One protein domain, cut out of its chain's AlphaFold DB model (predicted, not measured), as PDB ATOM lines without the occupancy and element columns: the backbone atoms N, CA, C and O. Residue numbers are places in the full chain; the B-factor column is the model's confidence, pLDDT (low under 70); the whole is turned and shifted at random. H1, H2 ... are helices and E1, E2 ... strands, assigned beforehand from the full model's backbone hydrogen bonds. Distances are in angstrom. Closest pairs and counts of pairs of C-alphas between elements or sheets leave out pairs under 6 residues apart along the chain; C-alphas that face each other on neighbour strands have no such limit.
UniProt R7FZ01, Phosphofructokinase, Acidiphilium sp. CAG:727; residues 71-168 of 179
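This is residues 71 to 168 of the 179 residues of the protein "Phosphofructokinase" of Acidiphilium sp. CAG:727 (UniProt R7FZ01). One long helix, H1, is packed over a long two-stranded hairpin, E1 and E2, and from the hairpin's far end a loop runs back to a short helix, H3, near the hairpin's turn. The last stretch, residues 151 to 168, then passes the first residues of H1 and ends in a small turn. The printed part has 98 residues, with three named helices and two named strands in the order H1, E1, E2, H2, H3; the sheet E1 - E2 is antiparallel, and the class is mixed, helices and strands. The whole is loose, with a radius of gyration of the C-alphas of 17.2 A, and flat, spanning 50 by 47 by 25 A.

H1, residues 75 to 93, comes closest to E1, residues 99 to 108, at the C-alphas of Ala 88 and Val 101, 6.1 A apart. E1 forms an antiparallel hairpin with E2, residues 111 to 119, at 155 degrees between directions; N 102 and O 116, 2.8 A apart, are within hydrogen-bond range. The closest C-alphas of H1 and E2 are those of Ala 84 and Tyr 115, 7.0 A apart. H2, residues 120 to 123, is closest to E1 at the C-alphas of Leu 120 and Lys 99, 5.1 A apart. H3, residues 144 to 150, is closest to E1 at the C-alphas of Ala 148 and Asp 108, 7.1 A apart. H1 and H3 are apart. In H1 and H3 every O i to N i+4 pair is within hydrogen-bond range; H2 is too short for one.

H1 begins at C-alpha 75 (25.405, -9.749, 55.330) and is 27.4 A long. E1 measures 26.0 A, E2 25.6 A, H2 5.0 A and H3 9.7 A, ending at C-alpha 150 (24.326, -18.350, 44.746).

The C-alphas farthest apart, of Thr 93 and Asp 138, are 50.4 A apart. The printed part has no cut, the link H2 to H3 is long, and no printed residue is under 70 in pLDDT.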
ATOM      1  N   HIS A  71      21.925  -0.406  50.838       94.31
ATOM      2  CA  HIS A  71      20.668  -0.452  51.588       94.31
ATOM      3  C   HIS A  71      19.985  -1.834  51.609       94.31
ATOM      4  O   HIS A  71      19.074  -2.033  52.406       94.31
ATOM      5  N   CYS A  72      20.386  -2.756  50.734       94.75
ATOM      6  CA  CYS A  72      19.911  -4.140  50.688       94.75
ATOM      7  C   CYS A  72      21.064  -5.109  50.369       94.75
ATOM      8  O   CYS A  72      20.888  -6.065  49.615       94.75
ATOM      9  N   ALA A  73      22.263  -4.811  50.877       96.31
ATOM     10  CA  ALA A  73      23.413  -5.696  50.740       96.31
ATOM     11  C   ALA A  73      23.191  -7.017  51.492       96.31
ATOM     12  O   ALA A  73      22.394  -7.080  52.426       96.31
ATOM     13  N   SER A  74      23.923  -8.047  51.078       97.81
ATOM     14  CA  SER A  74      24.012  -9.327  51.781       97.81
ATOM     15  C   SER A  74      24.938  -9.190  52.986       97.81
ATOM     16  O   SER A  74      26.029  -8.635  52.851       97.81
ATOM     17  N   ASP A  75      24.534  -9.703  54.147       97.94
ATOM     18  CA  ASP A  75      25.405  -9.749  55.330       97.94
ATOM     19  C   ASP A  75      26.624 -10.643  55.075       97.94
ATOM     20  O   ASP A  75      27.747 -10.285  55.419       97.94
ATOM     21  N   THR A  76      26.416 -11.748  54.348       97.94
ATOM     22  CA  THR A  76      27.498 -12.643  53.914       97.94
ATOM     23  C   THR A  76      28.550 -11.886  53.102       97.94
ATOM     24  O   THR A  76      29.729 -11.967  53.422       97.94
ATOM     25  N   ASP A  77      28.136 -11.100  52.102       97.81
ATOM     26  CA  ASP A  77      29.053 -10.311  51.259       97.81
ATOM     27  C   ASP A  77      29.821  -9.251  52.069       97.81
ATOM     28  O   ASP A  77      31.021  -9.042  51.872       97.81
ATOM     29  N   VAL A  78      29.142  -8.604  53.024       97.19
ATOM     30  CA  VAL A  78      29.739  -7.589  53.902       97.19
ATOM     31  C   VAL A  78      30.818  -8.196  54.800       97.19
ATOM     32  O   VAL A  78      31.942  -7.685  54.821       97.19
ATOM     33  N   GLU A  79      30.508  -9.278  55.512       97.38
ATOM     34  CA  GLU A  79      31.448  -9.947  56.423       97.38
ATOM     35  C   GLU A  79      32.623 -10.573  55.665       97.38
ATOM     36  O   GLU A  79      33.786 -10.442  56.071       97.38
ATOM     37  N   GLU A  80      32.340 -11.199  54.521       97.94
ATOM     38  CA  GLU A  80      33.352 -11.804  53.662       97.94
ATOM     39  C   GLU A  80      34.335 -10.758  53.122       97.94
ATOM     40  O   GLU A  80      35.557 -10.913  53.233       97.94
ATOM     41  N   THR A  81      33.819  -9.644  52.603       97.06
ATOM     42  CA  THR A  81      34.648  -8.558  52.067       97.06
ATOM     43  C   THR A  81      35.456  -7.861  53.162       97.06
ATOM     44  O   THR A  81      36.635  -7.550  52.959       97.06
ATOM     45  N   PHE A  82      34.867  -7.642  54.343       97.56
ATOM     46  CA  PHE A  82      35.579  -7.065  55.484       97.56
ATOM     47  C   PHE A  82      36.744  -7.962  55.926       97.56
ATOM     48  O   PHE A  82      37.880  -7.497  56.071       97.56
ATOM     49  N   THR A  83      36.483  -9.265  56.057       98.25
ATOM     50  CA  THR A  83      37.494 -10.261  56.431       98.25
ATOM     51  C   THR A  83      38.605 -10.350  55.389       98.25
ATOM     52  O   THR A  83      39.782 -10.393  55.749       98.25
ATOM     53  N   ALA A  84      38.276 -10.313  54.096       98.44
ATOM     54  CA  ALA A  84      39.279 -10.313  53.034       98.44
ATOM     55  C   ALA A  84      40.224  -9.102  53.128       98.44
ATOM     56  O   ALA A  84      41.438  -9.254  52.976       98.44
ATOM     57  N   GLY A  85      39.693  -7.917  53.451       98.50
ATOM     58  CA  GLY A  85      40.498  -6.719  53.707       98.50
ATOM     59  C   GLY A  85      41.451  -6.889  54.893       98.50
ATOM     60  O   GLY A  85      42.636  -6.573  54.783       98.50
ATOM     61  N   GLN A  86      40.968  -7.457  56.003       98.56
ATOM     62  CA  GLN A  86      41.808  -7.786  57.158       98.56
ATOM     63  C   GLN A  86      42.935  -8.760  56.776       98.56
ATOM     64  O   GLN A  86      44.101  -8.513  57.089       98.56
ATOM     65  N   LYS A  87      42.607  -9.840  56.058       98.50
ATOM     66  CA  LYS A  87      43.577 -10.856  55.622       98.50
ATOM     67  C   LYS A  87      44.642 -10.283  54.696       98.50
ATOM     68  O   LYS A  87      45.801 -10.679  54.795       98.50
ATOM     69  N   ALA A  88      44.278  -9.333  53.838       98.38
ATOM     70  CA  ALA A  88      45.230  -8.654  52.967       98.38
ATOM     71  C   ALA A  88      46.272  -7.862  53.773       98.38
ATOM     72  O   ALA A  88      47.463  -7.942  53.477       98.38
ATOM     73  N   VAL A  89      45.841  -7.144  54.819       98.44
ATOM     74  CA  VAL A  89      46.757  -6.411  55.710       98.44
ATOM     75  C   VAL A  89      47.651  -7.377  56.483       98.44
ATOM     76  O   VAL A  89      48.865  -7.196  56.482       98.44
ATOM     77  N   GLU A  90      47.079  -8.424  57.087       98.44
ATOM     78  CA  GLU A  90      47.843  -9.455  57.804       98.44
ATOM     79  C   GLU A  90      48.935 -10.062  56.908       98.44
ATOM     80  O   GLU A  90      50.103 -10.103  57.294       98.44
ATOM     81  N   ALA A  91      48.579 -10.460  55.683       98.25
ATOM     82  CA  ALA A  91      49.519 -11.003  54.708       98.25
ATOM     83  C   ALA A  91      50.645 -10.011  54.376       98.25
ATOM     84  O   ALA A  91      51.820 -10.359  54.490       98.25
ATOM     85  N   ALA A  92      50.299  -8.765  54.037       98.25
ATOM     86  CA  ALA A  92      51.279  -7.738  53.693       98.25
ATOM     87  C   ALA A  92      52.252  -7.458  54.852       98.25
ATOM     88  O   ALA A  92      53.462  -7.363  54.647       98.25
ATOM     89  N   THR A  93      51.751  -7.389  56.090       98.31
ATOM     90  CA  THR A  93      52.599  -7.178  57.278       98.31
ATOM     91  C   THR A  93      53.516  -8.359  57.590       98.31
ATOM     92  O   THR A  93      54.570  -8.167  58.192       98.31
ATOM     93  N   ASN A  94      53.163  -9.560  57.128       98.06
ATOM     94  CA  ASN A  94      53.991 -10.762  57.230       98.06
ATOM     95  C   ASN A  94      54.980 -10.918  56.057       98.06
ATOM     96  O   ASN A  94      55.636 -11.951  55.944       98.06
ATOM     97  N   GLY A  95      55.113  -9.899  55.200       98.06
ATOM     98  CA  GLY A  95      56.083  -9.867  54.103       98.06
ATOM     99  C   GLY A  95      55.582 -10.460  52.786       98.06
ATOM    100  O   GLY A  95      56.374 -10.618  51.859       98.06
ATOM    101  N   GLU A  96      54.291 -10.781  52.680       98.25
ATOM    102  CA  GLU A  96      53.709 -11.225  51.416       98.25
ATOM    103  C   GLU A  96      53.560 -10.055  50.434       98.25
ATOM    104  O   GLU A  96      53.123  -8.964  50.796       98.25
ATOM    105  N   THR A  97      53.890 -10.301  49.165       97.75
ATOM    106  CA  THR A  97      53.762  -9.342  48.057       97.75
ATOM    107  C   THR A  97      53.203 -10.033  46.814       97.75
ATOM    108  O   THR A  97      53.229 -11.260  46.720       97.75
ATOM    109  N   ASP A  98      52.688  -9.250  45.862       97.25
ATOM    110  CA  ASP A  98      52.199  -9.707  44.550       97.25
ATOM    111  C   ASP A  98      51.126 -10.810  44.604       97.25
ATOM    112  O   ASP A  98      51.035 -11.679  43.727       97.25
ATOM    113  N   LYS A  99      50.279 -10.766  45.639       97.69
ATOM    114  CA  LYS A  99      49.204 -11.732  45.882       97.69
ATOM    115  C   LYS A  99      47.857 -11.045  46.119       97.69
ATOM    116  O   LYS A  99      47.793  -9.951  46.670       97.69
ATOM    117  N   MET A 100      46.778 -11.717  45.727       97.69
ATOM    118  CA  MET A 100      45.390 -11.347  46.017       97.69
ATOM    119  C   MET A 100      44.808 -12.304  47.061       97.69
ATOM    120  O   MET A 100      45.091 -13.504  47.024       97.69
ATOM    121  N   VAL A 101      43.968 -11.792  47.964       98.12
ATOM    122  CA  VAL A 101      43.148 -12.639  48.839       98.12
ATOM    123  C   VAL A 101      42.040 -13.297  48.018       98.12
ATOM    124  O   VAL A 101      41.313 -12.625  47.290       98.12
ATOM    125  N   CYS A 102      41.906 -14.612  48.149       96.56
ATOM    126  CA  CYS A 102      40.878 -15.414  47.496       96.56
ATOM    127  C   CYS A 102      39.926 -16.027  48.510       96.56
ATOM    128  O   CYS A 102      40.355 -16.480  49.568       96.56
ATOM    129  N   PHE A 103      38.666 -16.142  48.109       97.38
ATOM    130  CA  PHE A 103      37.634 -16.881  48.823       97.38
ATOM    131  C   PHE A 103      37.662 -18.340  48.371       97.38
ATOM    132  O   PHE A 103      37.541 -18.631  47.177       97.38
ATOM    133  N   ILE A 104      37.827 -19.256  49.319       96.69
ATOM    134  CA  ILE A 104      37.846 -20.698  49.080       96.69
ATOM    135  C   ILE A 104      36.603 -21.269  49.747       96.69
ATOM    136  O   ILE A 104      36.499 -21.297  50.967       96.69
ATOM    137  N   ARG A 105      35.629 -21.689  48.941       96.44
ATOM    138  CA  ARG A 105      34.422 -22.328  49.464       96.44
ATOM    139  C   ARG A 105      34.760 -23.741  49.938       96.44
ATOM    140  O   ARG A 105      35.195 -24.553  49.129       96.44
ATOM    141  N   GLU A 106      34.501 -24.024  51.211       96.81
ATOM    142  CA  GLU A 106      34.767 -25.329  51.834       96.81
ATOM    143  C   GLU A 106      33.534 -26.237  51.826       96.81
ATOM    144  O   GLU A 106      33.636 -27.453  51.675       96.81
ATOM    145  N   SER A 107      32.347 -25.652  51.997       95.19
ATOM    146  CA  SER A 107      31.081 -26.385  52.064       95.19
ATOM    147  C   SER A 107      29.924 -25.516  51.577       95.19
ATOM    148  O   SER A 107      29.941 -24.296  51.751       95.19
ATOM    149  N   ASP A 108      28.911 -26.151  50.984       89.75
ATOM    150  CA  ASP A 108      27.656 -25.512  50.566       89.75
ATOM    151  C   ASP A 108      26.557 -25.603  51.643       89.75
ATOM    152  O   ASP A 108      25.681 -24.742  51.703       89.75
ATOM    153  N   SER A 109      26.575 -26.633  52.504       89.06
ATOM    154  CA  SER A 109      25.546 -26.845  53.534       89.06
ATOM    155  C   SER A 109      26.100 -27.571  54.777       89.06
ATOM    156  O   SER A 109      26.269 -28.790  54.740       89.06
ATOM    157  N   PRO A 110      26.391 -26.853  55.883       93.75
ATOM    158  CA  PRO A 110      26.309 -25.398  56.020       93.75
ATOM    159  C   PRO A 110      27.327 -24.695  55.116       93.75
ATOM    160  O   PRO A 110      28.413 -25.225  54.866       93.75
ATOM    161  N   TYR A 111      26.970 -23.508  54.624       97.00
ATOM    162  CA  TYR A 111      27.891 -22.703  53.834       97.00
ATOM    163  C   TYR A 111      29.081 -22.259  54.686       97.00
ATOM    164  O   TYR A 111      28.901 -21.784  55.807       97.00
ATOM    165  N   SER A 112      30.291 -22.427  54.156       96.81
ATOM    166  CA  SER A 112      31.504 -21.882  54.765       96.81
ATOM    167  C   SER A 112      32.563 -21.586  53.711       96.81
ATOM    168  O   SER A 112      32.683 -22.292  52.703       96.81
ATOM    169  N   ALA A 113      33.338 -20.537  53.972       97.38
ATOM    170  CA  ALA A 113      34.461 -20.134  53.151       97.38
ATOM    171  C   ALA A 113      35.680 -19.819  54.024       97.38
ATOM    172  O   ALA A 113      35.561 -19.268  55.120       97.38
ATOM    173  N   THR A 114      36.856 -20.174  53.521       97.44
ATOM    174  CA  THR A 114      38.150 -19.755  54.058       97.44
ATOM    175  C   THR A 114      38.818 -18.772  53.099       97.44
ATOM    176  O   THR A 114      38.309 -18.472  52.013       97.44
ATOM    177  N   TYR A 115      39.966 -18.240  53.515       98.06
ATOM    178  CA  TYR A 115      40.695 -17.210  52.785       98.06
ATOM    179  C   TYR A 115      42.107 -17.694  52.493       98.06
ATOM    180  O   TYR A 115      42.833 -18.094  53.403       98.06
ATOM    181  N   GLY A 116      42.495 -17.630  51.224       96.62
ATOM    182  CA  GLY A 116      43.837 -17.968  50.762       96.62
ATOM    183  C   GLY A 116      44.507 -16.800  50.053       96.62
ATOM    184  O   GLY A 116      43.891 -15.765  49.810       96.62
ATOM    185  N   LEU A 117      45.772 -16.989  49.682       97.88
ATOM    186  CA  LEU A 117      46.504 -16.056  48.831       97.88
ATOM    187  C   LEU A 117      46.787 -16.704  47.479       97.88
ATOM    188  O   LEU A 117      47.265 -17.837  47.418       97.88
ATOM    189  N   THR A 118      46.548 -15.965  46.402       96.25
ATOM    190  CA  THR A 118      46.908 -16.372  45.039       96.25
ATOM    191  C   THR A 118      47.858 -15.355  44.410       96.25
ATOM    192  O   THR A 118      47.663 -14.157  44.610       96.25
ATOM    193  N   PRO A 119      48.865 -15.776  43.628       96.81
ATOM    194  CA  PRO A 119      49.686 -14.856  42.844       96.81
ATOM    195  C   PRO A 119      48.855 -14.030  41.854       96.81
ATOM    196  O   PRO A 119      48.023 -14.580  41.124       96.81
ATOM    197  N   LEU A 120      49.134 -12.727  41.762       95.94
ATOM    198  CA  LEU A 120      48.462 -11.826  40.815       95.94
ATOM    199  C   LEU A 120      48.666 -12.246  39.353       95.94
ATOM    200  O   LEU A 120      47.765 -12.079  38.536       95.94
ATOM    201  N   THR A 121      49.816 -12.839  39.027       94.50
ATOM    202  CA  THR A 121      50.133 -13.343  37.678       94.50
ATOM    203  C   THR A 121      49.165 -14.422  37.199       94.50
ATOM    204  O   THR A 121      48.899 -14.516  36.002       94.50
ATOM    205  N   ILE A 122      48.619 -15.216  38.123       91.62
ATOM    206  CA  ILE A 122      47.620 -16.245  37.826       91.62
ATOM    207  C   ILE A 122      46.243 -15.595  37.685       91.62
ATOM    208  O   ILE A 122      45.517 -15.873  36.733       91.62
ATOM    209  N   THR A 123      45.884 -14.706  38.610       91.31
ATOM    210  CA  THR A 123      44.533 -14.141  38.681       91.31
ATOM    211  C   THR A 123      44.237 -13.131  37.582       91.31
ATOM    212  O   THR A 123      43.113 -13.099  37.094       91.31
ATOM    213  N   ALA A 124      45.223 -12.337  37.161       89.25
ATOM    214  CA  ALA A 124      45.019 -11.261  36.190       89.25
ATOM    215  C   ALA A 124      44.444 -11.740  34.843       89.25
ATOM    216  O   ALA A 124      43.776 -10.971  34.163       89.25
ATOM    217  N   ASN A 125      44.682 -13.004  34.473       85.50
ATOM    218  CA  ASN A 125      44.212 -13.595  33.215       85.50
ATOM    219  C   ASN A 125      43.179 -14.717  33.420       85.50
ATOM    220  O   ASN A 125      42.842 -15.425  32.471       85.50
ATOM    221  N   ALA A 126      42.711 -14.925  34.652       90.12
ATOM    222  CA  ALA A 126      41.761 -15.981  34.971       90.12
ATOM    223  C   ALA A 126      40.327 -15.440  35.014       90.12
ATOM    224  O   ALA A 126      40.047 -14.413  35.626       90.12
ATOM    225  N   GLU A 127      39.392 -16.185  34.422       91.69
ATOM    226  CA  GLU A 127      37.959 -15.890  34.466       91.69
ATOM    227  C   GLU A 127      37.197 -17.040  35.128       91.69
ATOM    228  O   GLU A 127      37.352 -18.203  34.745       91.69
ATOM    229  N   LYS A 128      36.296 -16.725  36.066       91.62
ATOM    230  CA  LYS A 128      35.320 -17.693  36.579       91.62
ATOM    231  C   LYS A 128      34.026 -17.591  35.776       91.62
ATOM    232  O   LYS A 128      33.220 -16.689  35.989       91.62
ATOM    233  N   ARG A 129      33.823 -18.525  34.847       93.00
ATOM    234  CA  ARG A 129      32.593 -18.611  34.043       93.00
ATOM    235  C   ARG A 129      31.493 -19.352  34.796       93.00
ATOM    236  O   ARG A 129      31.783 -20.232  35.603       93.00
ATOM    237  N   ILE A 130      30.237 -19.027  34.486       93.81
ATOM    238  CA  ILE A 130      29.097 -19.853  34.896       93.81
ATOM    239  C   ILE A 130      29.207 -21.201  34.166       93.81
ATOM    240  O   ILE A 130      29.266 -21.202  32.932       93.81
ATOM    241  N   PRO A 131      29.259 -22.333  34.887       96.31
ATOM    242  CA  PRO A 131      29.269 -23.648  34.263       96.31
ATOM    243  C   PRO A 131      28.040 -23.864  33.373       96.31
ATOM    244  O   PRO A 131      26.920 -23.513  33.739       96.31
ATOM    245  N   LEU A 132      28.237 -24.454  32.191       95.56
ATOM    246  CA  LEU A 132      27.138 -24.681  31.242       95.56
ATOM    247  C   LEU A 132      26.074 -25.628  31.804       95.56
ATOM    248  O   LEU A 132      24.896 -25.483  31.497       95.56
ATOM    249  N   ASP A 133      26.470 -26.562  32.666       97.44
ATOM    250  CA  ASP A 133      25.563 -27.488  33.340       97.44
ATOM    251  C   ASP A 133      24.746 -26.829  34.462       97.44
ATOM    252  O   ASP A 133      23.941 -27.513  35.097       97.44
ATOM    253  N   TRP A 134      24.940 -25.532  34.725       97.56
ATOM    254  CA  TRP A 134      24.094 -24.719  35.606       97.56
ATOM    255  C   TRP A 134      22.978 -23.995  34.845       97.56
ATOM    256  O   TRP A 134      22.084 -23.413  35.460       97.56
ATOM    257  N   ILE A 135      23.011 -24.035  33.512       96.81
ATOM    258  CA  ILE A 135      22.003 -23.453  32.627       96.81
ATOM    259  C   ILE A 135      20.986 -24.547  32.269       96.81
ATOM    260  O   ILE A 135      21.330 -25.722  32.123       96.81
ATOM    261  N   THR A 136      19.705 -24.191  32.169       96.81
ATOM    262  CA  THR A 136      18.655 -25.122  31.730       96.81
ATOM    263  C   THR A 136      18.909 -25.600  30.300       96.81
ATOM    264  O   THR A 136      19.512 -24.898  29.492       96.81
ATOM    265  N   ALA A 137      18.412 -26.790  29.951       95.12
ATOM    266  CA  ALA A 137      18.642 -27.389  28.630       95.12
ATOM    267  C   ALA A 137      18.131 -26.526  27.457       95.12
ATOM    268  O   ALA A 137      18.650 -26.626  26.351       95.12
ATOM    269  N   ASP A 138      17.129 -25.672  27.695       94.00
ATOM    270  CA  ASP A 138      16.601 -24.728  26.704       94.00
ATOM    271  C   ASP A 138      17.382 -23.400  26.627       94.00
ATOM    272  O   ASP A 138      17.055 -22.545  25.806       94.00
ATOM    273  N   GLY A 139      18.405 -23.217  27.468       92.94
ATOM    274  CA  GLY A 139      19.266 -22.035  27.489       92.94
ATOM    275  C   GLY A 139      18.619 -20.778  28.073       92.94
ATOM    276  O   GLY A 139      19.188 -19.697  27.941       92.94
ATOM    277  N   THR A 140      17.435 -20.879  28.688       92.62
ATOM    278  CA  THR A 140      16.654 -19.698  29.109       92.62
ATOM    279  C   THR A 140      16.654 -19.422  30.610       92.62
ATOM    280  O   THR A 140      16.119 -18.398  31.041       92.62
ATOM    281  N   GLY A 141      17.245 -20.303  31.418       94.88
ATOM    282  CA  GLY A 141      17.243 -20.183  32.869       94.88
ATOM    283  C   GLY A 141      18.458 -20.808  33.540       94.88
ATOM    284  O   GLY A 141      19.290 -21.457  32.911       94.88
ATOM    285  N   LEU A 142      18.535 -20.598  34.850       96.62
ATOM    286  CA  LEU A 142      19.518 -21.207  35.740       96.62
ATOM    287  C   LEU A 142      18.832 -22.319  36.539       96.62
ATOM    288  O   LEU A 142      17.639 -22.219  36.834       96.62
ATOM    289  N   ASN A 143      19.567 -23.382  36.849       97.19
ATOM    290  CA  ASN A 143      19.041 -24.551  37.550       97.19
ATOM    291  C   ASN A 143      19.461 -24.594  39.029       97.19
ATOM    292  O   ASN A 143      20.167 -23.714  39.526       97.19
ATOM    293  N   ASP A 144      19.056 -25.662  39.717       96.94
ATOM    294  CA  ASP A 144      19.274 -25.844  41.153       96.94
ATOM    295  C   ASP A 144      20.752 -25.813  41.568       96.94
ATOM    296  O   ASP A 144      21.050 -25.447  42.702       96.94
ATOM    297  N   LYS A 145      21.698 -26.128  40.669       96.50
ATOM    298  CA  LYS A 145      23.137 -26.011  40.962       96.50
ATOM    299  C   LYS A 145      23.557 -24.554  41.116       96.50
ATOM    300  O   LYS A 145      24.275 -24.223  42.057       96.50
ATOM    301  N   PHE A 146      23.078 -23.671  40.236       97.19
ATOM    302  CA  PHE A 146      23.298 -22.234  40.401       97.19
ATOM    303  C   PHE A 146      22.621 -21.733  41.673       97.19
ATOM    304  O   PHE A 146      23.221 -20.957  42.411       97.19
ATOM    305  N   THR A 147      21.398 -22.186  41.955       96.19
ATOM    306  CA  THR A 147      20.686 -21.802  43.179       96.19
ATOM    307  C   THR A 147      21.459 -22.221  44.426       96.19
ATOM    308  O   THR A 147      21.675 -21.384  45.296       96.19
ATOM    309  N   ALA A 148      21.948 -23.461  44.493       95.88
ATOM    310  CA  ALA A 148      22.792 -23.935  45.588       95.88
ATOM    311  C   ALA A 148      24.085 -23.113  45.715       95.88
ATOM    312  O   ALA A 148      24.515 -22.799  46.823       95.88
ATOM    313  N   TYR A 149      24.674 -22.698  44.589       96.69
ATOM    314  CA  TYR A 149      25.866 -21.859  44.602       96.69
ATOM    315  C   TYR A 149      25.598 -20.436  45.112       96.69
ATOM    316  O   TYR A 149      26.344 -19.931  45.954       96.69
ATOM    317  N   ALA A 150      24.572 -19.777  44.573       96.75
ATOM    318  CA  ALA A 150      24.326 -18.350  44.746       96.75
ATOM    319  C   ALA A 150      23.548 -18.024  46.021       96.75
ATOM    320  O   ALA A 150      23.772 -16.969  46.610       96.75
ATOM    321  N   LEU A 151      22.643 -18.909  46.453       97.00
ATOM    322  CA  LEU A 151      21.748 -18.626  47.571       97.00
ATOM    323  C   LEU A 151      22.507 -18.310  48.869       97.00
ATOM    324  O   LEU A 151      22.155 -17.303  49.478       97.00
ATOM    325  N   PRO A 152      23.566 -19.047  49.266       97.62
ATOM    326  CA  PRO A 152      24.348 -18.700  50.452       97.62
ATOM    327  C   PRO A 152      24.994 -17.311  50.397       97.62
ATOM    328  O   PRO A 152      25.063 -16.632  51.411       97.62
ATOM    329  N   LEU A 153      25.409 -16.858  49.211       97.62
ATOM    330  CA  LEU A 153      26.124 -15.588  49.032       97.62
ATOM    331  C   LEU A 153      25.238 -14.359  49.279       97.62
ATOM    332  O   LEU A 153      25.743 -13.262  49.504       97.62
ATOM    333  N   ILE A 154      23.916 -14.532  49.224       97.25
ATOM    334  CA  ILE A 154      22.938 -13.456  49.428       97.25
ATOM    335  C   ILE A 154      22.243 -13.532  50.793       97.25
ATOM    336  O   ILE A 154      21.214 -12.888  50.979       97.25
ATOM    337  N   GLN A 155      22.734 -14.371  51.711       97.25
ATOM    338  CA  GLN A 155      22.082 -14.572  53.003       97.25
ATOM    339  C   GLN A 155      22.408 -13.472  54.007       97.25
ATOM    340  O   GLN A 155      23.541 -12.989  54.093       97.25
ATOM    341  N   GLY A 156      21.398 -13.192  54.832       96.88
ATOM    342  CA  GLY A 156      21.455 -12.262  55.948       96.88
ATOM    343  C   GLY A 156      21.334 -10.805  55.518       96.88
ATOM    344  O   GLY A 156      21.675 -10.422  54.398       96.88
ATOM    345  N   GLU A 157      20.862  -9.982  56.446       96.06
ATOM    346  CA  GLU A 157      20.750  -8.540  56.281       96.06
ATOM    347  C   GLU A 157      21.706  -7.828  57.248       96.06
ATOM    348  O   GLU A 157      21.572  -7.987  58.469       96.06
ATOM    349  N   PRO A 158      22.636  -6.996  56.747       94.44
ATOM    350  CA  PRO A 158      23.567  -6.292  57.607       94.44
ATOM    351  C   PRO A 158      22.835  -5.242  58.437       94.44
ATOM    352  O   PRO A 158      21.804  -4.677  58.051       94.44
ATOM    353  N   LYS A 159      23.403  -4.903  59.596       93.00
ATOM    354  CA  LYS A 159      22.845  -3.849  60.446       93.00
ATOM    355  C   LYS A 159      23.130  -2.466  59.860       93.00
ATOM    356  O   LYS A 159      24.197  -1.889  60.062       93.00
ATOM    357  N   ILE A 160      22.132  -1.882  59.203       93.81
ATOM    358  CA  ILE A 160      22.237  -0.553  58.592       93.81
ATOM    359  C   ILE A 160      21.786   0.536  59.572       93.81
ATOM    360  O   ILE A 160      20.734   0.446  60.209       93.81
ATOM    361  N   ARG A 161      22.579   1.607  59.686       94.50
ATOM    362  CA  ARG A 161      22.188   2.811  60.432       94.50
ATOM    363  C   ARG A 161      21.312   3.695  59.558       94.50
ATOM    364  O   ARG A 161      21.637   3.917  58.397       94.50
ATOM    365  N   TYR A 162      20.262   4.258  60.144       96.19
ATOM    366  CA  TYR A 162      19.372   5.198  59.469       96.19
ATOM    367  C   TYR A 162      19.284   6.516  60.229       96.19
ATOM    368  O   TYR A 162      19.259   6.543  61.460       96.19
ATOM    369  N   LYS A 163      19.173   7.614  59.482       97.19
ATOM    370  CA  LYS A 163      18.913   8.958  60.000       97.19
ATOM    371  C   LYS A 163      17.897   9.644  59.094       97.19
ATOM    372  O   LYS A 163      18.090   9.707  57.886       97.19
ATOM    373  N   ASN A 164      16.804  10.145  59.673       96.25
ATOM    374  CA  ASN A 164      15.697  10.778  58.935       96.25
ATOM    375  C   ASN A 164      15.124   9.900  57.798       96.25
ATOM    376  O   ASN A 164      14.791  10.403  56.731       96.25
ATOM    377  N   GLY A 165      15.046   8.580  58.012       95.94
ATOM    378  CA  GLY A 165      14.503   7.628  57.033       95.94
ATOM    379  C   GLY A 165      15.454   7.221  55.900       95.94
ATOM    380  O   GLY A 165      15.046   6.463  55.028       95.94
ATOM    381  N   LEU A 166      16.712   7.678  55.909       95.75
ATOM    382  CA  LEU A 166      17.722   7.340  54.899       95.75
ATOM    383  C   LEU A 166      18.919   6.611  55.529       95.75
ATOM    384  O   LEU A 166      19.228   6.890  56.692       95.75
ATOM    385  N   PRO A 167      19.609   5.715  54.792       95.56
ATOM    386  CA  PRO A 167      20.854   5.121  55.263       95.56
ATOM    387  C   PRO A 167      21.890   6.197  55.623       95.56
ATOM    388  O   PRO A 167      22.160   7.112  54.843       95.56
ATOM    389  N   ASP A 168      22.466   6.086  56.817       96.50
ATOM    390  CA  ASP A 168      23.459   7.018  57.352       96.50
ATOM    391  C   ASP A 168      24.874   6.595  56.931       96.50
ATOM    392  O   ASP A 168      25.605   5.913  57.660       96.50
TER     393      ASP A 168